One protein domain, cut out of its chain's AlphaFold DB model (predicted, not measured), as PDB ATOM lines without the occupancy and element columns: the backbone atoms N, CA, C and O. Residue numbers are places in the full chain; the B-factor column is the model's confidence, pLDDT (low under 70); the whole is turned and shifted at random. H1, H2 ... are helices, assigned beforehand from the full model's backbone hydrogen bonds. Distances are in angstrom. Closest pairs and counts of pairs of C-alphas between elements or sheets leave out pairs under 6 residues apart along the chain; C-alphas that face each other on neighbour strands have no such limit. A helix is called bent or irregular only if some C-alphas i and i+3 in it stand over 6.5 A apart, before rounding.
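What this domain is: This is residues 946 to 1044 and 1055 to 1096 of the 1262 residues of an uncharacterized protein of Plasmodium malariae (UniProt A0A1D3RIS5). Three helical hairpins, H1 with H2, H3 with H4 and H5 with H6, stand side by side and make a slab two helices thick. H1, H3 and H5 form one layer and run the same way; H2, H4 and H6 form the other and run against them, with H6 swung out of line at the far edge. The printed part has 141 residues with six named helices, H1 to H6 in chain order, and no named strand; the class is all helix, a bundle that goes up and down, each helix running against the one before it. It is compact, with a radius of gyration of the C-alphas of 14.7 A and spans of 45 by 38 by 24 A.

Where its parts are: H1, residues 950 to 967, begins at C-alpha 950 (-18.650, -20.272, 33.148) and is 26.7 A long; it is neither bent nor irregular, but only just: C-alphas 951 and 954 are 6.5 A apart. H2, residues 973 to 990, is 26.0 A long. H3, residues 996 to 1016, is 30.2 A long and only just irregular, C-alphas 997 and 1000 being 6.9 A apart. H4, residues 1023 to 1043, is 30.7 A long and begins at C-alpha 1023 (-6.333, -23.137, 12.672). H5, residues 1055 to 1073, is 27.6 A long. H6, residues 1080 to 1093, is 19.7 A long and ends at C-alpha 1093 (6.773, -8.383, 32.790).

How they stand to each other: H3 and H4 are the hub, touching three helices each. H1 touches H2 with residues 950 to 957 alone, at a shallow tilt of 16 degrees, opposite ways; the closest C-alphas, of Glu 950 and Asn 990, are 5.4 A apart. H1 touches H3 at 20 degrees, the same way, closest at the C-alphas of Ser 961 and Ser 1005, 5.5 A apart. H2 and H3 are near each other, with 6 pairs of C-alphas within 10 A. In the hairpin of H3 and H4, the closest C-alphas, of Ala 1003 and Leu 1030, are 5.9 A apart. H3 touches H5 at a shallow tilt of 26 degrees, the same way; the closest C-alphas, of Phe 1004 and Ile 1063, are 6.2 A apart. H6 touches H5 at a steep tilt of 42 degrees, opposite ways, closest at the C-alphas of Ser 1064 and Cys 1086, 5.2 A apart. H1 and H6 are apart. Every O i to N i+4 pair is within hydrogen-bond range in H2 and H6; the counts are 10 of 14 in H1, 15 of 17 in H3, 16 of 17 in H4 and 14 of 15 in H5.

The domain as a whole: The two C-alphas farthest apart, of Pro 972 and Asn 1096, are 46.2 A apart. Residues 1045 to 1054 are not printed, and C-alphas 1044 and 1055 are 16.1 A apart across this cut. Of the links that are printed whole, none is long. The mean pLDDT of the printed part is 72.5; 54 residues are under 70, among them residues 1038 to 1044, 1055 to 1066 and 1088 to 1096.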
ATOM      1  N   ASN A 946     -25.991 -24.664  24.836       79.75
ATOM      2  CA  ASN A 946     -26.512 -23.444  25.473       79.75
ATOM      3  C   ASN A 946     -26.693 -23.546  26.996       79.75
ATOM      4  O   ASN A 946     -27.101 -22.577  27.630       79.75
ATOM      5  N   LEU A 947     -26.446 -24.714  27.588       81.56
ATOM      6  CA  LEU A 947     -26.747 -24.981  28.996       81.56
ATOM      7  C   LEU A 947     -25.487 -25.040  29.886       81.56
ATOM      8  O   LEU A 947     -25.599 -25.201  31.102       81.56
ATOM      9  N   PHE A 948     -24.288 -24.922  29.307       85.25
ATOM     10  CA  PHE A 948     -23.032 -24.857  30.058       85.25
ATOM     11  C   PHE A 948     -22.778 -23.448  30.613       85.25
ATOM     12  O   PHE A 948     -22.940 -22.468  29.891       85.25
ATOM     13  N   ASN A 949     -22.337 -23.369  31.876       84.06
ATOM     14  CA  ASN A 949     -21.986 -22.122  32.568       84.06
ATOM     15  C   ASN A 949     -20.466 -21.855  32.551       84.06
ATOM     16  O   ASN A 949     -19.672 -22.699  32.126       84.06
ATOM     17  N   GLU A 950     -20.047 -20.710  33.088       79.19
ATOM     18  CA  GLU A 950     -18.650 -20.272  33.148       79.19
ATOM     19  C   GLU A 950     -17.711 -21.237  33.891       79.19
ATOM     20  O   GLU A 950     -16.553 -21.402  33.502       79.19
ATOM     21  N   ASN A 951     -18.205 -21.933  34.920       79.31
ATOM     22  CA  ASN A 951     -17.407 -22.884  35.699       79.31
ATOM     23  C   ASN A 951     -17.170 -24.201  34.942       79.31
ATOM     24  O   ASN A 951     -16.217 -24.925  35.239       79.31
ATOM     25  N   HIS A 952     -18.023 -24.524  33.968       85.31
ATOM     26  CA  HIS A 952     -17.914 -25.743  33.168       85.31
ATOM     27  C   HIS A 952     -16.855 -25.622  32.067       85.31
ATOM     28  O   HIS A 952     -16.211 -26.619  31.739       85.31
ATOM     29  N   VAL A 953     -16.641 -24.413  31.532       83.12
ATOM     30  CA  VAL A 953     -15.756 -24.152  30.379       83.12
ATOM     31  C   VAL A 953     -14.343 -24.690  30.604       83.12
ATOM     32  O   VAL A 953     -13.793 -25.360  29.735       83.12
ATOM     33  N   ILE A 954     -13.780 -24.458  31.790       81.81
ATOM     34  CA  ILE A 954     -12.406 -24.861  32.123       81.81
ATOM     35  C   ILE A 954     -12.265 -26.381  32.100       81.81
ATOM     36  O   ILE A 954     -11.342 -26.907  31.490       81.81
ATOM     37  N   ILE A 955     -13.204 -27.087  32.737       81.62
ATOM     38  CA  ILE A 955     -13.175 -28.551  32.834       81.62
ATOM     39  C   ILE A 955     -13.356 -29.176  31.448       81.62
ATOM     40  O   ILE A 955     -12.679 -30.150  31.134       81.62
ATOM     41  N   LEU A 956     -14.226 -28.604  30.610       86.00
ATOM     42  CA  LEU A 956     -14.459 -29.073  29.244       86.00
ATOM     43  C   LEU A 956     -13.221 -28.907  28.364       86.00
ATOM     44  O   LEU A 956     -12.720 -29.891  27.826       86.00
ATOM     45  N   ILE A 957     -12.721 -27.674  28.234       83.56
ATOM     46  CA  ILE A 957     -11.573 -27.361  27.373       83.56
ATOM     47  C   ILE A 957     -10.360 -28.193  27.791       83.56
ATOM     48  O   ILE A 957      -9.653 -28.727  26.938       83.56
ATOM     49  N   GLN A 958     -10.168 -28.366  29.096       79.00
ATOM     50  CA  GLN A 958      -9.083 -29.171  29.613       79.00
ATOM     51  C   GLN A 958      -9.245 -30.671  29.363       79.00
ATOM     52  O   GLN A 958      -8.306 -31.328  28.922       79.00
ATOM     53  N   PHE A 959     -10.429 -31.227  29.622       83.06
ATOM     54  CA  PHE A 959     -10.683 -32.639  29.356       83.06
ATOM     55  C   PHE A 959     -10.376 -32.977  27.890       83.06
ATOM     56  O   PHE A 959      -9.659 -33.942  27.615       83.06
ATOM     57  N   PHE A 960     -10.852 -32.144  26.958       83.69
ATOM     58  CA  PHE A 960     -10.565 -32.323  25.540       83.69
ATOM     59  C   PHE A 960      -9.084 -32.101  25.211       83.69
ATOM     60  O   PHE A 960      -8.563 -32.862  24.402       83.69
ATOM     61  N   SER A 961      -8.371 -31.149  25.830       78.38
ATOM     62  CA  SER A 961      -6.923 -30.989  25.586       78.38
ATOM     63  C   SER A 961      -6.126 -32.217  26.011       78.38
ATOM     64  O   SER A 961      -5.262 -32.686  25.267       78.38
ATOM     65  N   ASP A 962      -6.465 -32.791  27.162       74.12
ATOM     66  CA  ASP A 962      -5.764 -33.948  27.718       74.12
ATOM     67  C   ASP A 962      -6.041 -35.230  26.914       74.12
ATOM     68  O   ASP A 962      -5.153 -36.064  26.750       74.12
ATOM     69  N   HIS A 963      -7.251 -35.382  26.367       75.56
ATOM     70  CA  HIS A 963      -7.650 -36.599  25.655       75.56
ATOM     71  C   HIS A 963      -7.396 -36.517  24.146       75.56
ATOM     72  O   HIS A 963      -6.884 -37.473  23.572       75.56
ATOM     73  N   MET A 964      -7.672 -35.390  23.484       71.88
ATOM     74  CA  MET A 964      -7.498 -35.270  22.029       71.88
ATOM     75  C   MET A 964      -6.036 -35.463  21.614       71.88
ATOM     76  O   MET A 964      -5.783 -36.209  20.673       71.88
ATOM     77  N   THR A 965      -5.071 -34.905  22.358       65.69
ATOM     78  CA  THR A 965      -3.618 -35.109  22.132       65.69
ATOM     79  C   THR A 965      -3.241 -36.581  21.940       65.69
ATOM     80  O   THR A 965      -2.351 -36.899  21.157       65.69
ATOM     81  N   SER A 966      -3.949 -37.486  22.617       63.44
ATOM     82  CA  SER A 966      -3.689 -38.922  22.605       63.44
ATOM     83  C   SER A 966      -4.377 -39.705  21.483       63.44
ATOM     84  O   SER A 966      -3.899 -40.786  21.145       63.44
ATOM     85  N   TYR A 967      -5.492 -39.216  20.935       63.59
ATOM     86  CA  TYR A 967      -6.313 -39.939  19.943       63.59
ATOM     87  C   TYR A 967      -6.257 -39.356  18.543       63.59
ATOM     88  O   TYR A 967      -6.918 -39.848  17.632       63.59
ATOM     89  N   ILE A 968      -5.487 -38.293  18.363       62.19
ATOM     90  CA  ILE A 968      -5.512 -37.499  17.143       62.19
ATOM     91  C   ILE A 968      -5.081 -38.289  15.899       62.19
ATOM     92  O   ILE A 968      -5.576 -37.983  14.819       62.19
ATOM     93  N   ALA A 969      -4.273 -39.346  16.041       58.47
ATOM     94  CA  ALA A 969      -3.952 -40.259  14.939       58.47
ATOM     95  C   ALA A 969      -5.174 -41.036  14.400       58.47
ATOM     96  O   ALA A 969      -5.175 -41.442  13.245       58.47
ATOM     97  N   TYR A 970      -6.219 -41.218  15.215       61.41
ATOM     98  CA  TYR A 970      -7.375 -42.073  14.916       61.41
ATOM     99  C   TYR A 970      -8.678 -41.295  14.667       61.41
ATOM    100  O   TYR A 970      -9.689 -41.891  14.301       61.41
ATOM    101  N   LEU A 971      -8.688 -39.977  14.890       67.44
ATOM    102  CA  LEU A 971      -9.885 -39.144  14.753       67.44
ATOM    103  C   LEU A 971      -9.964 -38.501  13.358       67.44
ATOM    104  O   LEU A 971      -8.997 -37.843  12.951       67.44
ATOM    105  N   PRO A 972     -11.111 -38.609  12.654       72.81
ATOM    106  CA  PRO A 972     -11.306 -37.934  11.377       72.81
ATOM    107  C   PRO A 972     -11.306 -36.413  11.567       72.81
ATOM    108  O   PRO A 972     -11.858 -35.892  12.541       72.81
ATOM    109  N   ASP A 973     -10.712 -35.688  10.617       72.50
ATOM    110  CA  ASP A 973     -10.549 -34.228  10.712       72.50
ATOM    111  C   ASP A 973     -11.900 -33.488  10.795       72.50
ATOM    112  O   ASP A 973     -11.993 -32.446  11.444       72.50
ATOM    113  N   SER A 974     -12.970 -34.055  10.224       74.12
ATOM    114  CA  SER A 974     -14.339 -33.534  10.342       74.12
ATOM    115  C   SER A 974     -14.825 -33.496  11.794       74.12
ATOM    116  O   SER A 974     -15.345 -32.477  12.250       74.12
ATOM    117  N   LEU A 975     -14.596 -34.567  12.559       74.81
ATOM    118  CA  LEU A 975     -14.987 -34.662  13.967       74.81
ATOM    119  C   LEU A 975     -14.175 -33.699  14.846       74.81
ATOM    120  O   LEU A 975     -14.707 -33.134  15.803       74.81
ATOM    121  N   ILE A 976     -12.908 -33.464  14.498       79.56
ATOM    122  CA  ILE A 976     -12.042 -32.493  15.180       79.56
ATOM    123  C   ILE A 976     -12.559 -31.068  14.957       79.56
ATOM    124  O   ILE A 976     -12.781 -30.343  15.930       79.56
ATOM    125  N   ARG A 977     -12.838 -30.696  13.700       82.69
ATOM    126  CA  ARG A 977     -13.402 -29.382  13.352       82.69
ATOM    127  C   ARG A 977     -14.725 -29.134  14.077       82.69
ATOM    128  O   ARG A 977     -14.921 -28.075  14.674       82.69
ATOM    129  N   ILE A 978     -15.604 -30.136  14.087       80.75
ATOM    130  CA  ILE A 978     -16.884 -30.102  14.805       80.75
ATOM    131  C   ILE A 978     -16.659 -29.876  16.308       80.75
ATOM    132  O   ILE A 978     -17.262 -28.976  16.894       80.75
ATOM    133  N   THR A 979     -15.747 -30.623  16.931       83.19
ATOM    134  CA  THR A 979     -15.447 -30.491  18.366       83.19
ATOM    135  C   THR A 979     -14.937 -29.089  18.710       83.19
ATOM    136  O   THR A 979     -15.411 -28.477  19.668       83.19
ATOM    137  N   TYR A 980     -14.028 -28.528  17.904       88.81
ATOM    138  CA  TYR A 980     -13.541 -27.160  18.104       88.81
ATOM    139  C   TYR A 980     -14.633 -26.108  17.904       88.81
ATOM    140  O   TYR A 980     -14.679 -25.139  18.659       88.81
ATOM    141  N   SER A 981     -15.558 -26.315  16.961       86.19
ATOM    142  CA  SER A 981     -16.704 -25.416  16.773       86.19
ATOM    143  C   SER A 981     -17.631 -25.391  17.998       86.19
ATOM    144  O   SER A 981     -18.091 -24.322  18.417       86.19
ATOM    145  N   TYR A 982     -17.843 -26.544  18.643       88.75
ATOM    146  CA  TYR A 982     -18.629 -26.647  19.872       88.75
ATOM    147  C   TYR A 982     -17.943 -25.951  21.047       88.75
ATOM    148  O   TYR A 982     -18.585 -25.173  21.755       88.75
ATOM    149  N   LEU A 983     -16.635 -26.171  21.224       88.44
ATOM    150  CA  LEU A 983     -15.856 -25.500  22.268       88.44
ATOM    151  C   LEU A 983     -15.823 -23.981  22.073       88.44
ATOM    152  O   LEU A 983     -16.029 -23.247  23.040       88.44
ATOM    153  N   LEU A 984     -15.653 -23.507  20.834       88.50
ATOM    154  CA  LEU A 984     -15.699 -22.083  20.502       88.50
ATOM    155  C   LEU A 984     -17.065 -21.476  20.837       88.50
ATOM    156  O   LEU A 984     -17.121 -20.411  21.448       88.50
ATOM    157  N   THR A 985     -18.162 -22.158  20.496       87.75
ATOM    158  CA  THR A 985     -19.527 -21.691  20.791       87.75
ATOM    159  C   THR A 985     -19.770 -21.579  22.299       87.75
ATOM    160  O   THR A 985     -20.235 -20.545  22.780       87.75
ATOM    161  N   ILE A 986     -19.391 -22.604  23.071       86.75
ATOM    162  CA  ILE A 986     -19.530 -22.607  24.537       86.75
ATOM    163  C   ILE A 986     -18.689 -21.501  25.176       86.75
ATOM    164  O   ILE A 986     -19.161 -20.804  26.079       86.75
ATOM    165  N   ALA A 987     -17.450 -21.332  24.712       86.12
ATOM    166  CA  ALA A 987     -16.556 -20.302  25.210       86.12
ATOM    167  C   ALA A 987     -17.083 -18.898  24.868       86.12
ATOM    168  O   ALA A 987     -17.091 -18.037  25.743       86.12
ATOM    169  N   LYS A 988     -17.612 -18.685  23.655       87.62
ATOM    170  CA  LYS A 988     -18.222 -17.416  23.224       87.62
ATOM    171  C   LYS A 988     -19.435 -17.037  24.072       87.62
ATOM    172  O   LYS A 988     -19.537 -15.889  24.493       87.62
ATOM    173  N   ASN A 989     -20.309 -17.995  24.380       86.12
ATOM    174  CA  ASN A 989     -21.506 -17.748  25.192       86.12
ATOM    175  C   ASN A 989     -21.180 -17.365  26.645       86.12
ATOM    176  O   ASN A 989     -21.946 -16.644  27.276       86.12
ATOM    177  N   ASN A 990     -20.049 -17.835  27.180       85.19
ATOM    178  CA  ASN A 990     -19.688 -17.656  28.588       85.19
ATOM    179  C   ASN A 990     -18.535 -16.669  28.817       85.19
ATOM    180  O   ASN A 990     -18.211 -16.380  29.971       85.19
ATOM    181  N   ILE A 991     -17.909 -16.140  27.755       83.75
ATOM    182  CA  ILE A 991     -16.655 -15.386  27.861       83.75
ATOM    183  C   ILE A 991     -16.756 -14.225  28.838       83.75
ATOM    184  O   ILE A 991     -15.821 -14.040  29.600       83.75
ATOM    185  N   THR A 992     -17.870 -13.492  28.901       79.19
ATOM    186  CA  THR A 992     -18.048 -12.339  29.803       79.19
ATOM    187  C   THR A 992     -18.002 -12.732  31.279       79.19
ATOM    188  O   THR A 992     -17.429 -12.000  32.085       79.19
ATOM    189  N   ASN A 993     -18.483 -13.927  31.622       80.81
ATOM    190  CA  ASN A 993     -18.680 -14.365  33.005       80.81
ATOM    191  C   ASN A 993     -17.508 -15.198  33.558       80.81
ATOM    192  O   ASN A 993     -17.415 -15.384  34.767       80.81
ATOM    193  N   ILE A 994     -16.583 -15.673  32.708       77.94
ATOM    194  CA  ILE A 994     -15.414 -16.466  33.145       77.94
ATOM    195  C   ILE A 994     -14.484 -15.638  34.050       77.94
ATOM    196  O   ILE A 994     -13.979 -14.611  33.601       77.94
ATOM    197  N   PRO A 995     -14.172 -16.068  35.283       70.81
ATOM    198  CA  PRO A 995     -13.223 -15.351  36.130       70.81
ATOM    199  C   PRO A 995     -11.823 -15.242  35.509       70.81
ATOM    200  O   PRO A 995     -11.283 -16.229  35.005       70.81
ATOM    201  N   ASP A 996     -11.189 -14.072  35.627       67.44
ATOM    202  CA  ASP A 996      -9.906 -13.779  34.965       67.44
ATOM    203  C   ASP A 996      -8.781 -14.753  35.330       67.44
ATOM    204  O   ASP A 996      -7.920 -15.064  34.510       67.44
ATOM    205  N   PHE A 997      -8.810 -15.297  36.547       66.81
ATOM    206  CA  PHE A 997      -7.797 -16.239  37.018       66.81
ATOM    207  C   PHE A 997      -7.825 -17.598  36.298       66.81
ATOM    208  O   PHE A 997      -6.855 -18.347  36.381       66.81
ATOM    209  N   TYR A 998      -8.912 -17.929  35.598       69.94
ATOM    210  CA  TYR A 998      -9.044 -19.168  34.832       69.94
ATOM    211  C   TYR A 998      -8.663 -19.020  33.351       69.94
ATOM    212  O   TYR A 998      -8.401 -20.025  32.684       69.94
ATOM    213  N   LEU A 999      -8.605 -17.790  32.833       73.62
ATOM    214  CA  LEU A 999      -8.338 -17.519  31.417       73.62
ATOM    215  C   LEU A 999      -6.954 -17.996  30.942       73.62
ATOM    216  O   LEU A 999      -6.905 -18.606  29.872       73.62
ATOM    217  N   PRO A1000      -5.850 -17.818  31.704       69.06
ATOM    218  CA  PRO A1000      -4.544 -18.334  31.292       69.06
ATOM    219  C   PRO A1000      -4.553 -19.854  31.087       69.06
ATOM    220  O   PRO A1000      -3.949 -20.366  30.150       69.06
ATOM    221  N   HIS A1001      -5.293 -20.586  31.922       69.25
ATOM    222  CA  HIS A1001      -5.398 -22.040  31.818       69.25
ATOM    223  C   HIS A1001      -6.194 -22.473  30.582       69.25
ATOM    224  O   HIS A1001      -5.756 -23.364  29.860       69.25
ATOM    225  N   CYS A1002      -7.308 -21.797  30.285       77.00
ATOM    226  CA  CYS A1002      -8.078 -22.060  29.067       77.00
ATOM    227  C   CYS A1002      -7.245 -21.774  27.809       77.00
ATOM    228  O   CYS A1002      -7.233 -22.579  26.881       77.00
ATOM    229  N   ALA A1003      -6.496 -20.666  27.797       77.12
ATOM    230  CA  ALA A1003      -5.620 -20.308  26.684       77.12
ATOM    231  C   ALA A1003      -4.495 -21.334  26.474       77.12
ATOM    232  O   ALA A1003      -4.212 -21.704  25.337       77.12
ATOM    233  N   PHE A1004      -3.898 -21.853  27.551       75.50
ATOM    234  CA  PHE A1004      -2.881 -22.899  27.452       75.50
ATOM    235  C   PHE A1004      -3.438 -24.220  26.883       75.50
ATOM    236  O   PHE A1004      -2.810 -24.845  26.027       75.50
ATOM    237  N   SER A1005      -4.645 -24.630  27.281       80.19
ATOM    238  CA  SER A1005      -5.309 -25.793  26.676       80.19
ATOM    239  C   SER A1005      -5.606 -25.589  25.186       80.19
ATOM    240  O   SER A1005      -5.446 -26.523  24.403       80.19
ATOM    241  N   VAL A1006      -5.959 -24.369  24.757       83.19
ATOM    242  CA  VAL A1006      -6.110 -24.060  23.322       83.19
ATOM    243  C   VAL A1006      -4.766 -24.135  22.596       83.19
ATOM    244  O   VAL A1006      -4.693 -24.746  21.533       83.19
ATOM    245  N   ILE A1007      -3.684 -23.612  23.182       78.44
ATOM    246  CA  ILE A1007      -2.318 -23.791  22.653       78.44
ATOM    247  C   ILE A1007      -1.966 -25.273  22.519       78.44
ATOM    248  O   ILE A1007      -1.282 -25.660  21.575       78.44
ATOM    249  N   SER A1008      -2.474 -26.115  23.416       75.19
ATOM    250  CA  SER A1008      -2.268 -27.554  23.316       75.19
ATOM    251  C   SER A1008      -2.916 -28.138  22.061       75.19
ATOM    252  O   SER A1008      -2.283 -28.933  21.374       75.19
ATOM    253  N   PHE A1009      -4.121 -27.692  21.694       82.38
ATOM    254  CA  PHE A1009      -4.739 -28.062  20.416       82.38
ATOM    255  C   PHE A1009      -3.925 -27.577  19.213       82.38
ATOM    256  O   PHE A1009      -3.706 -28.351  18.285       82.38
ATOM    257  N   TYR A1010      -3.413 -26.341  19.255       77.50
ATOM    258  CA  TYR A1010      -2.534 -25.813  18.205       77.50
ATOM    259  C   TYR A1010      -1.282 -26.658  18.018       77.50
ATOM    260  O   TYR A1010      -0.934 -27.011  16.894       77.50
ATOM    261  N   PHE A1011      -0.598 -26.961  19.121       73.50
ATOM    262  CA  PHE A1011       0.590 -27.791  19.092       73.50
ATOM    263  C   PHE A1011       0.267 -29.127  18.435       73.50
ATOM    264  O   PHE A1011       0.975 -29.545  17.533       73.50
ATOM    265  N   VAL A1012      -0.843 -29.771  18.788       71.88
ATOM    266  CA  VAL A1012      -1.152 -31.060  18.176       71.88
ATOM    267  C   VAL A1012      -1.460 -30.948  16.678       71.88
ATOM    268  O   VAL A1012      -0.888 -31.702  15.892       71.88
ATOM    269  N   GLU A1013      -2.311 -30.013  16.256       75.25
ATOM    270  CA  GLU A1013      -2.690 -29.868  14.842       75.25
ATOM    271  C   GLU A1013      -1.480 -29.521  13.953       75.25
ATOM    272  O   GLU A1013      -1.276 -30.120  12.895       75.25
ATOM    273  N   ILE A1014      -0.627 -28.599  14.411       72.38
ATOM    274  CA  ILE A1014       0.486 -28.066  13.615       72.38
ATOM    275  C   ILE A1014       1.757 -28.888  13.785       72.38
ATOM    276  O   ILE A1014       2.462 -29.127  12.812       72.38
ATOM    277  N   VAL A1015       2.102 -29.272  15.017       67.75
ATOM    278  CA  VAL A1015       3.380 -29.930  15.317       67.75
ATOM    279  C   VAL A1015       3.300 -31.433  15.126       67.75
ATOM    280  O   VAL A1015       4.253 -31.995  14.593       67.75
ATOM    281  N   LEU A1016       2.208 -32.069  15.561       67.56
ATOM    282  CA  LEU A1016       2.067 -33.526  15.501       67.56
ATOM    283  C   LEU A1016       1.367 -33.996  14.218       67.56
ATOM    284  O   LEU A1016       1.764 -35.012  13.662       67.56
ATOM    285  N   LYS A1017       0.352 -33.268  13.730       68.50
ATOM    286  CA  LYS A1017      -0.376 -33.611  12.493       68.50
ATOM    287  C   LYS A1017       0.162 -32.943  11.225       68.50
ATOM    288  O   LYS A1017      -0.175 -33.403  10.139       68.50
ATOM    289  N   ASN A1018       0.947 -31.866  11.340       68.31
ATOM    290  CA  ASN A1018       1.352 -31.008  10.216       68.31
ATOM    291  C   ASN A1018       0.162 -30.533   9.345       68.31
ATOM    292  O   ASN A1018       0.308 -30.337   8.138       68.31
ATOM    293  N   LYS A1019      -1.028 -30.332   9.936       67.75
ATOM    294  CA  LYS A1019      -2.239 -29.876   9.229       67.75
ATOM    295  C   LYS A1019      -2.638 -28.470   9.676       67.75
ATOM    296  O   LYS A1019      -2.564 -28.129  10.851       67.75
ATOM    297  N   LYS A1020      -3.080 -27.639   8.721       70.25
ATOM    298  CA  LYS A1020      -3.484 -26.235   8.959       70.25
ATOM    299  C   LYS A1020      -5.007 -26.007   8.920       70.25
ATOM    300  O   LYS A1020      -5.454 -24.880   9.117       70.25
ATOM    301  N   SER A1021      -5.810 -27.046   8.679       68.25
ATOM    302  CA  SER A1021      -7.238 -26.942   8.323       68.25
ATOM    303  C   SER A1021      -8.151 -26.375   9.417       68.25
ATOM    304  O   SER A1021      -9.171 -25.774   9.089       68.25
ATOM    305  N   ASN A1022      -7.793 -26.538  10.693       78.69
ATOM    306  CA  ASN A1022      -8.611 -26.129  11.846       78.69
ATOM    307  C   ASN A1022      -8.062 -24.899  12.592       78.69
ATOM    308  O   ASN A1022      -8.500 -24.582  13.702       78.69
ATOM    309  N   THR A1023      -7.053 -24.240  12.019       78.06
ATOM    310  CA  THR A1023      -6.333 -23.137  12.672       78.06
ATOM    311  C   THR A1023      -7.220 -21.910  12.885       78.06
ATOM    312  O   THR A1023      -7.096 -21.253  13.911       78.06
ATOM    313  N   ASP A1024      -8.191 -21.669  12.004       81.25
ATOM    314  CA  ASP A1024      -9.202 -20.607  12.088       81.25
ATOM    315  C   ASP A1024     -10.022 -20.637  13.395       81.25
ATOM    316  O   ASP A1024     -10.152 -19.630  14.097       81.25
ATOM    317  N   LEU A1025     -10.560 -21.802  13.764       84.12
ATOM    318  CA  LEU A1025     -11.377 -21.969  14.970       84.12
ATOM    319  C   LEU A1025     -10.548 -21.795  16.247       84.12
ATOM    320  O   LEU A1025     -11.015 -21.196  17.222       84.12
ATOM    321  N   LEU A1026      -9.314 -22.305  16.236       84.44
ATOM    322  CA  LEU A1026      -8.390 -22.168  17.355       84.44
ATOM    323  C   LEU A1026      -7.892 -20.714  17.496       84.44
ATOM    324  O   LEU A1026      -7.759 -20.231  18.620       84.44
ATOM    325  N   GLU A1027      -7.669 -19.991  16.389       85.12
ATOM    326  CA  GLU A1027      -7.345 -18.549  16.340       85.12
ATOM    327  C   GLU A1027      -8.419 -17.726  17.029       85.12
ATOM    328  O   GLU A1027      -8.119 -16.988  17.971       85.12
ATOM    329  N   ASN A1028      -9.677 -17.947  16.663       85.50
ATOM    330  CA  ASN A1028     -10.806 -17.239  17.254       85.50
ATOM    331  C   ASN A1028     -10.935 -17.474  18.769       85.50
ATOM    332  O   ASN A1028     -11.146 -16.523  19.525       85.50
ATOM    333  N   MET A1029     -10.773 -18.719  19.240       84.94
ATOM    334  CA  MET A1029     -10.808 -19.017  20.681       84.94
ATOM    335  C   MET A1029      -9.674 -18.321  21.441       84.94
ATOM    336  O   MET A1029      -9.890 -17.768  22.522       84.94
ATOM    337  N   LEU A1030      -8.463 -18.344  20.882       84.38
ATOM    338  CA  LEU A1030      -7.267 -17.824  21.537       84.38
ATOM    339  C   LEU A1030      -7.286 -16.287  21.590       84.38
ATOM    340  O   LEU A1030      -7.059 -15.718  22.658       84.38
ATOM    341  N   VAL A1031      -7.673 -15.621  20.494       84.81
ATOM    342  CA  VAL A1031      -7.898 -14.161  20.442       84.81
ATOM    343  C   VAL A1031      -8.922 -13.732  21.490       84.81
ATOM    344  O   VAL A1031      -8.675 -12.800  22.255       84.81
ATOM    345  N   MET A1032     -10.045 -14.447  21.590       85.12
ATOM    346  CA  MET A1032     -11.098 -14.148  22.558       85.12
ATOM    347  C   MET A1032     -10.598 -14.216  24.011       85.12
ATOM    348  O   MET A1032     -10.847 -13.292  24.792       85.12
ATOM    349  N   PHE A1033      -9.858 -15.267  24.387       82.69
ATOM    350  CA  PHE A1033      -9.286 -15.372  25.733       82.69
ATOM    351  C   PHE A1033      -8.223 -14.294  25.998       82.69
ATOM    352  O   PHE A1033      -8.238 -13.675  27.064       82.69
ATOM    353  N   CYS A1034      -7.339 -14.017  25.036       79.38
ATOM    354  CA  CYS A1034      -6.307 -12.980  25.140       79.38
ATOM    355  C   CYS A1034      -6.885 -11.565  25.272       79.38
ATOM    356  O   CYS A1034      -6.422 -10.794  26.116       79.38
ATOM    357  N   ASN A1035      -7.931 -11.236  24.513       79.88
ATOM    358  CA  ASN A1035      -8.595  -9.936  24.585       79.88
ATOM    359  C   ASN A1035      -9.269  -9.722  25.946       79.88
ATOM    360  O   ASN A1035      -9.121  -8.649  26.539       79.88
ATOM    361  N   LYS A1036      -9.917 -10.754  26.505       78.25
ATOM    362  CA  LYS A1036     -10.472 -10.665  27.861       78.25
ATOM    363  C   LYS A1036      -9.386 -10.509  28.930       78.25
ATOM    364  O   LYS A1036      -9.518  -9.644  29.794       78.25
ATOM    365  N   MET A1037      -8.296 -11.276  28.849       73.56
ATOM    366  CA  MET A1037      -7.160 -11.141  29.775       73.56
ATOM    367  C   MET A1037      -6.576  -9.722  29.755       73.56
ATOM    368  O   MET A1037      -6.323  -9.140  30.809       73.56
ATOM    369  N   LYS A1038      -6.438  -9.126  28.564       69.50
ATOM    370  CA  LYS A1038      -5.989  -7.737  28.384       69.50
ATOM    371  C   LYS A1038      -6.960  -6.723  29.006       69.50
ATOM    372  O   LYS A1038      -6.507  -5.733  29.571       69.50
ATOM    373  N   GLY A1039      -8.270  -6.961  28.919       60.09
ATOM    374  CA  GLY A1039      -9.301  -6.135  29.558       60.09
ATOM    375  C   GLY A1039      -9.261  -6.197  31.090       60.09
ATOM    376  O   GLY A1039      -9.205  -5.154  31.736       60.09
ATOM    377  N   GLY A1040      -9.202  -7.401  31.669       54.97
ATOM    378  CA  GLY A1040      -9.130  -7.599  33.126       54.97
ATOM    379  C   GLY A1040      -7.836  -7.064  33.754       54.97
ATOM    380  O   GLY A1040      -7.855  -6.477  34.835       54.97
ATOM    381  N   MET A1041      -6.703  -7.171  33.048       55.34
ATOM    382  CA  MET A1041      -5.420  -6.621  33.509       55.34
ATOM    383  C   MET A1041      -5.386  -5.086  33.523       55.34
ATOM    384  O   MET A1041      -4.669  -4.531  34.347       55.34
ATOM    385  N   LYS A1042      -6.182  -4.397  32.690       51.47
ATOM    386  CA  LYS A1042      -6.312  -2.927  32.730       51.47
ATOM    387  C   LYS A1042      -7.114  -2.418  33.938       51.47
ATOM    388  O   LYS A1042      -6.850  -1.316  34.395       51.47
ATOM    389  N   VAL A1043      -8.064  -3.206  34.451       42.34
ATOM    390  CA  VAL A1043      -8.935  -2.843  35.594       42.34
ATOM    391  C   VAL A1043      -8.276  -3.163  36.946       42.34
ATOM    392  O   VAL A1043      -8.548  -2.523  37.953       42.34
ATOM    393  N   LEU A1044      -7.365  -4.142  36.988       39.91
ATOM    394  CA  LEU A1044      -6.709  -4.615  38.216       39.91
ATOM    395  C   LEU A1044      -5.526  -3.753  38.704       39.91
ATOM    396  O   LEU A1044      -4.829  -4.188  39.625       39.91
ATOM    397  N   GLY A1055       2.210 -16.942  40.057       38.59
ATOM    398  CA  GLY A1055       1.987 -18.083  39.153       38.59
ATOM    399  C   GLY A1055       1.122 -17.853  37.909       38.59
ATOM    400  O   GLY A1055       1.145 -18.663  36.995       38.59
ATOM    401  N   SER A1056       0.351 -16.768  37.823       49.88
ATOM    402  CA  SER A1056      -0.382 -16.438  36.589       49.88
ATOM    403  C   SER A1056       0.512 -15.765  35.545       49.88
ATOM    404  O   SER A1056       0.220 -15.843  34.358       49.88
ATOM    405  N   PHE A1057       1.596 -15.105  35.965       56.94
ATOM    406  CA  PHE A1057       2.446 -14.316  35.071       56.94
ATOM    407  C   PHE A1057       3.407 -15.171  34.260       56.94
ATOM    408  O   PHE A1057       3.512 -14.980  33.052       56.94
ATOM    409  N   GLU A1058       4.055 -16.152  34.886       53.19
ATOM    410  CA  GLU A1058       4.986 -17.024  34.160       53.19
ATOM    411  C   GLU A1058       4.211 -17.868  33.122       53.19
ATOM    412  O   GLU A1058       4.749 -18.189  32.067       53.19
ATOM    413  N   LEU A1059       2.901 -18.116  33.326       55.06
ATOM    414  CA  LEU A1059       2.082 -18.894  32.382       55.06
ATOM    415  C   LEU A1059       1.763 -18.056  31.152       55.06
ATOM    416  O   LEU A1059       1.805 -18.556  30.035       55.06
ATOM    417  N   LEU A1060       1.502 -16.764  31.346       60.94
ATOM    418  CA  LEU A1060       1.302 -15.810  30.259       60.94
ATOM    419  C   LEU A1060       2.575 -15.634  29.418       60.94
ATOM    420  O   LEU A1060       2.485 -15.535  28.195       60.94
ATOM    421  N   ILE A1061       3.753 -15.651  30.051       59.81
ATOM    422  CA  ILE A1061       5.049 -15.612  29.356       59.81
ATOM    423  C   ILE A1061       5.221 -16.863  28.478       59.81
ATOM    424  O   ILE A1061       5.465 -16.721  27.277       59.81
ATOM    425  N   ILE A1062       4.978 -18.057  29.037       59.19
ATOM    426  CA  ILE A1062       5.021 -19.331  28.299       59.19
ATOM    427  C   ILE A1062       4.023 -19.322  27.134       59.19
ATOM    428  O   ILE A1062       4.408 -19.602  26.003       59.19
ATOM    429  N   ILE A1063       2.761 -18.952  27.380       64.31
ATOM    430  CA  ILE A1063       1.711 -18.833  26.352       64.31
ATOM    431  C   ILE A1063       2.192 -17.927  25.216       64.31
ATOM    432  O   ILE A1063       2.137 -18.314  24.054       64.31
ATOM    433  N   SER A1064       2.714 -16.743  25.544       66.00
ATOM    434  CA  SER A1064       3.210 -15.772  24.565       66.00
ATOM    435  C   SER A1064       4.364 -16.324  23.715       66.00
ATOM    436  O   SER A1064       4.409 -16.077  22.508       66.00
ATOM    437  N   GLN A1065       5.301 -17.058  24.314       61.59
ATOM    438  CA  GLN A1065       6.466 -17.595  23.606       61.59
ATOM    439  C   GLN A1065       6.139 -18.844  22.786       61.59
ATOM    440  O   GLN A1065       6.502 -18.892  21.611       61.59
ATOM    441  N   VAL A1066       5.399 -19.807  23.348       64.44
ATOM    442  CA  VAL A1066       4.944 -21.001  22.614       64.44
ATOM    443  C   VAL A1066       4.072 -20.586  21.430       64.44
ATOM    444  O   VAL A1066       4.234 -21.112  20.332       64.44
ATOM    445  N   MET A1067       3.210 -19.582  21.609       70.25
ATOM    446  CA  MET A1067       2.404 -19.033  20.524       70.25
ATOM    447  C   MET A1067       3.269 -18.422  19.412       70.25
ATOM    448  O   MET A1067       3.074 -18.763  18.252       70.25
ATOM    449  N   GLN A1068       4.266 -17.587  19.730       67.31
ATOM    450  CA  GLN A1068       5.185 -17.048  18.711       67.31
ATOM    451  C   GLN A1068       5.889 -18.160  17.924       67.31
ATOM    452  O   GLN A1068       6.011 -18.069  16.706       67.31
ATOM    453  N   MET A1069       6.300 -19.233  18.600       63.94
ATOM    454  CA  MET A1069       6.965 -20.366  17.957       63.94
ATOM    455  C   MET A1069       6.052 -21.187  17.053       63.94
ATOM    456  O   MET A1069       6.469 -21.581  15.966       63.94
ATOM    457  N   LEU A1070       4.813 -21.437  17.477       69.12
ATOM    458  CA  LEU A1070       3.834 -22.144  16.653       69.12
ATOM    459  C   LEU A1070       3.578 -21.391  15.345       69.12
ATOM    460  O   LEU A1070       3.545 -22.011  14.290       69.12
ATOM    461  N   TYR A1071       3.491 -20.060  15.397       71.12
ATOM    462  CA  TYR A1071       3.281 -19.230  14.208       71.12
ATOM    463  C   TYR A1071       4.500 -19.154  13.286       71.12
ATOM    464  O   TYR A1071       4.327 -19.160  12.068       71.12
ATOM    465  N   ILE A1072       5.718 -19.170  13.843       69.56
ATOM    466  CA  ILE A1072       6.944 -19.342  13.048       69.56
ATOM    467  C   ILE A1072       6.896 -20.686  12.315       69.56
ATOM    468  O   ILE A1072       7.103 -20.722  11.112       69.56
ATOM    469  N   LYS A1073       6.539 -21.781  13.000       67.00
ATOM    470  CA  LYS A1073       6.423 -23.106  12.369       67.00
ATOM    471  C   LYS A1073       5.288 -23.196  11.335       67.00
ATOM    472  O   LYS A1073       5.338 -24.027  10.437       67.00
ATOM    473  N   MET A1074       4.249 -22.370  11.456       65.44
ATOM    474  CA  MET A1074       3.172 -22.283  10.465       65.44
ATOM    475  C   MET A1074       3.545 -21.468   9.221       65.44
ATOM    476  O   MET A1074       2.737 -21.449   8.286       65.44
ATOM    477  N   ASP A1075       4.690 -20.778   9.224       65.81
ATOM    478  CA  ASP A1075       5.050 -19.732   8.261       65.81
ATOM    479  C   ASP A1075       3.946 -18.666   8.115       65.81
ATOM    480  O   ASP A1075       3.658 -18.174   7.024       65.81
ATOM    481  N   LYS A1076       3.264 -18.331   9.222       70.31
ATOM    482  CA  LYS A1076       2.131 -17.393   9.238       70.31
ATOM    483  C   LYS A1076       2.425 -16.223  10.172       70.31
ATOM    484  O   LYS A1076       2.908 -16.402  11.289       70.31
ATOM    485  N   ARG A1077       2.081 -15.004   9.742       71.31
ATOM    486  CA  ARG A1077       2.141 -13.821  10.612       71.31
ATOM    487  C   ARG A1077       1.135 -13.962  11.760       71.31
ATOM    488  O   ARG A1077      -0.012 -14.343  11.548       71.31
ATOM    489  N   LEU A1078       1.575 -13.608  12.966       76.38
ATOM    490  CA  LEU A1078       0.733 -13.570  14.159       76.38
ATOM    491  C   LEU A1078      -0.370 -12.496  13.999       76.38
ATOM    492  O   LEU A1078      -0.024 -11.361  13.655       76.38
ATOM    493  N   PRO A1079      -1.658 -12.809  14.253       80.50
ATOM    494  CA  PRO A1079      -2.748 -11.835  14.233       80.50
ATOM    495  C   PRO A1079      -2.436 -10.623  15.106       80.50
ATOM    496  O   PRO A1079      -1.846 -10.777  16.179       80.50
ATOM    497  N   ASP A1080      -2.857  -9.433  14.676       73.69
ATOM    498  CA  ASP A1080      -2.480  -8.182  15.343       73.69
ATOM    499  C   ASP A1080      -2.877  -8.181  16.830       73.69
ATOM    500  O   ASP A1080      -2.060  -7.828  17.680       73.69
ATOM    501  N   ASP A1081      -4.060  -8.691  17.180       74.06
ATOM    502  CA  ASP A1081      -4.509  -8.835  18.574       74.06
ATOM    503  C   ASP A1081      -3.566  -9.702  19.427       74.06
ATOM    504  O   ASP A1081      -3.175  -9.313  20.535       74.06
ATOM    505  N   LEU A1082      -3.144 -10.854  18.896       77.62
ATOM    506  CA  LEU A1082      -2.216 -11.773  19.562       77.62
ATOM    507  C   LEU A1082      -0.800 -11.187  19.625       77.62
ATOM    508  O   LEU A1082      -0.109 -11.331  20.636       77.62
ATOM    509  N   PHE A1083      -0.382 -10.463  18.587       77.12
ATOM    510  CA  PHE A1083       0.886  -9.745  18.554       77.12
ATOM    511  C   PHE A1083       0.938  -8.635  19.606       77.12
ATOM    512  O   PHE A1083       1.907  -8.546  20.366       77.12
ATOM    513  N   TYR A1084      -0.116  -7.828  19.720       73.44
ATOM    514  CA  TYR A1084      -0.218  -6.804  20.755       73.44
ATOM    515  C   TYR A1084      -0.274  -7.409  22.155       73.44
ATOM    516  O   TYR A1084       0.320  -6.842  23.072       73.44
ATOM    517  N   PHE A1085      -0.939  -8.550  22.333       74.12
ATOM    518  CA  PHE A1085      -0.936  -9.292  23.594       74.12
ATOM    519  C   PHE A1085       0.479  -9.760  23.976       74.12
ATOM    520  O   PHE A1085       0.952  -9.467  25.075       74.12
ATOM    521  N   CYS A1086       1.209 -10.385  23.050       68.50
ATOM    522  CA  CYS A1086       2.609 -10.765  23.246       68.50
ATOM    523  C   CYS A1086       3.513  -9.568  23.561       68.50
ATOM    524  O   CYS A1086       4.349  -9.634  24.463       68.50
ATOM    525  N   LYS A1087       3.350  -8.459  22.830       71.38
ATOM    526  CA  LYS A1087       4.105  -7.220  23.052       71.38
ATOM    527  C   LYS A1087       3.799  -6.616  24.421       71.38
ATOM    528  O   LYS A1087       4.713  -6.143  25.088       71.38
ATOM    529  N   TYR A1088       2.540  -6.654  24.849       68.31
ATOM    530  CA  TYR A1088       2.105  -6.186  26.162       68.31
ATOM    531  C   TYR A1088       2.738  -7.006  27.291       68.31
ATOM    532  O   TYR A1088       3.353  -6.427  28.179       68.31
ATOM    533  N   ILE A1089       2.694  -8.342  27.209       63.94
ATOM    534  CA  ILE A1089       3.341  -9.222  28.199       63.94
ATOM    535  C   ILE A1089       4.850  -8.953  28.267       63.94
ATOM    536  O   ILE A1089       5.405  -8.830  29.359       63.94
ATOM    537  N   LYS A1090       5.510  -8.800  27.109       64.56
ATOM    538  CA  LYS A1090       6.931  -8.429  27.043       64.56
ATOM    539  C   LYS A1090       7.203  -7.054  27.672       64.56
ATOM    540  O   LYS A1090       8.216  -6.886  28.332       64.56
ATOM    541  N   LYS A1091       6.318  -6.070  27.501       63.28
ATOM    542  CA  LYS A1091       6.503  -4.717  28.047       63.28
ATOM    543  C   LYS A1091       6.312  -4.655  29.568       63.28
ATOM    544  O   LYS A1091       7.105  -4.007  30.242       63.28
ATOM    545  N   GLU A1092       5.283  -5.320  30.086       58.97
ATOM    546  CA  GLU A1092       4.892  -5.276  31.505       58.97
ATOM    547  C   GLU A1092       5.760  -6.173  32.401       58.97
ATOM    548  O   GLU A1092       6.082  -5.795  33.522       58.97
ATOM    549  N   TYR A1093       6.176  -7.353  31.921       56.41
ATOM    550  CA  TYR A1093       6.773  -8.383  32.790       56.41
ATOM    551  C   TYR A1093       8.235  -8.717  32.486       56.41
ATOM    552  O   TYR A1093       8.902  -9.337  33.309       56.41
ATOM    553  N   HIS A1094       8.769  -8.292  31.339       50.00
ATOM    554  CA  HIS A1094      10.148  -8.603  30.945       50.00
ATOM    555  C   HIS A1094      11.174  -7.580  31.474       50.00
ATOM    556  O   HIS A1094      12.369  -7.873  31.501       50.00
ATOM    557  N   ASN A1095      10.716  -6.403  31.926       44.56
ATOM    558  CA  ASN A1095      11.571  -5.311  32.409       44.56
ATOM    559  C   ASN A1095      12.067  -5.474  33.857       44.56
ATOM    560  O   ASN A1095      12.986  -4.758  34.241       44.56
ATOM    561  N   ASN A1096      11.520  -6.413  34.639       41.22
ATOM    562  CA  ASN A1096      11.850  -6.527  36.065       41.22
ATOM    563  C   ASN A1096      12.895  -7.596  36.436       41.22
ATOM    564  O   ASN A1096      13.277  -7.612  37.595       41.22
TER     565      ASN A1096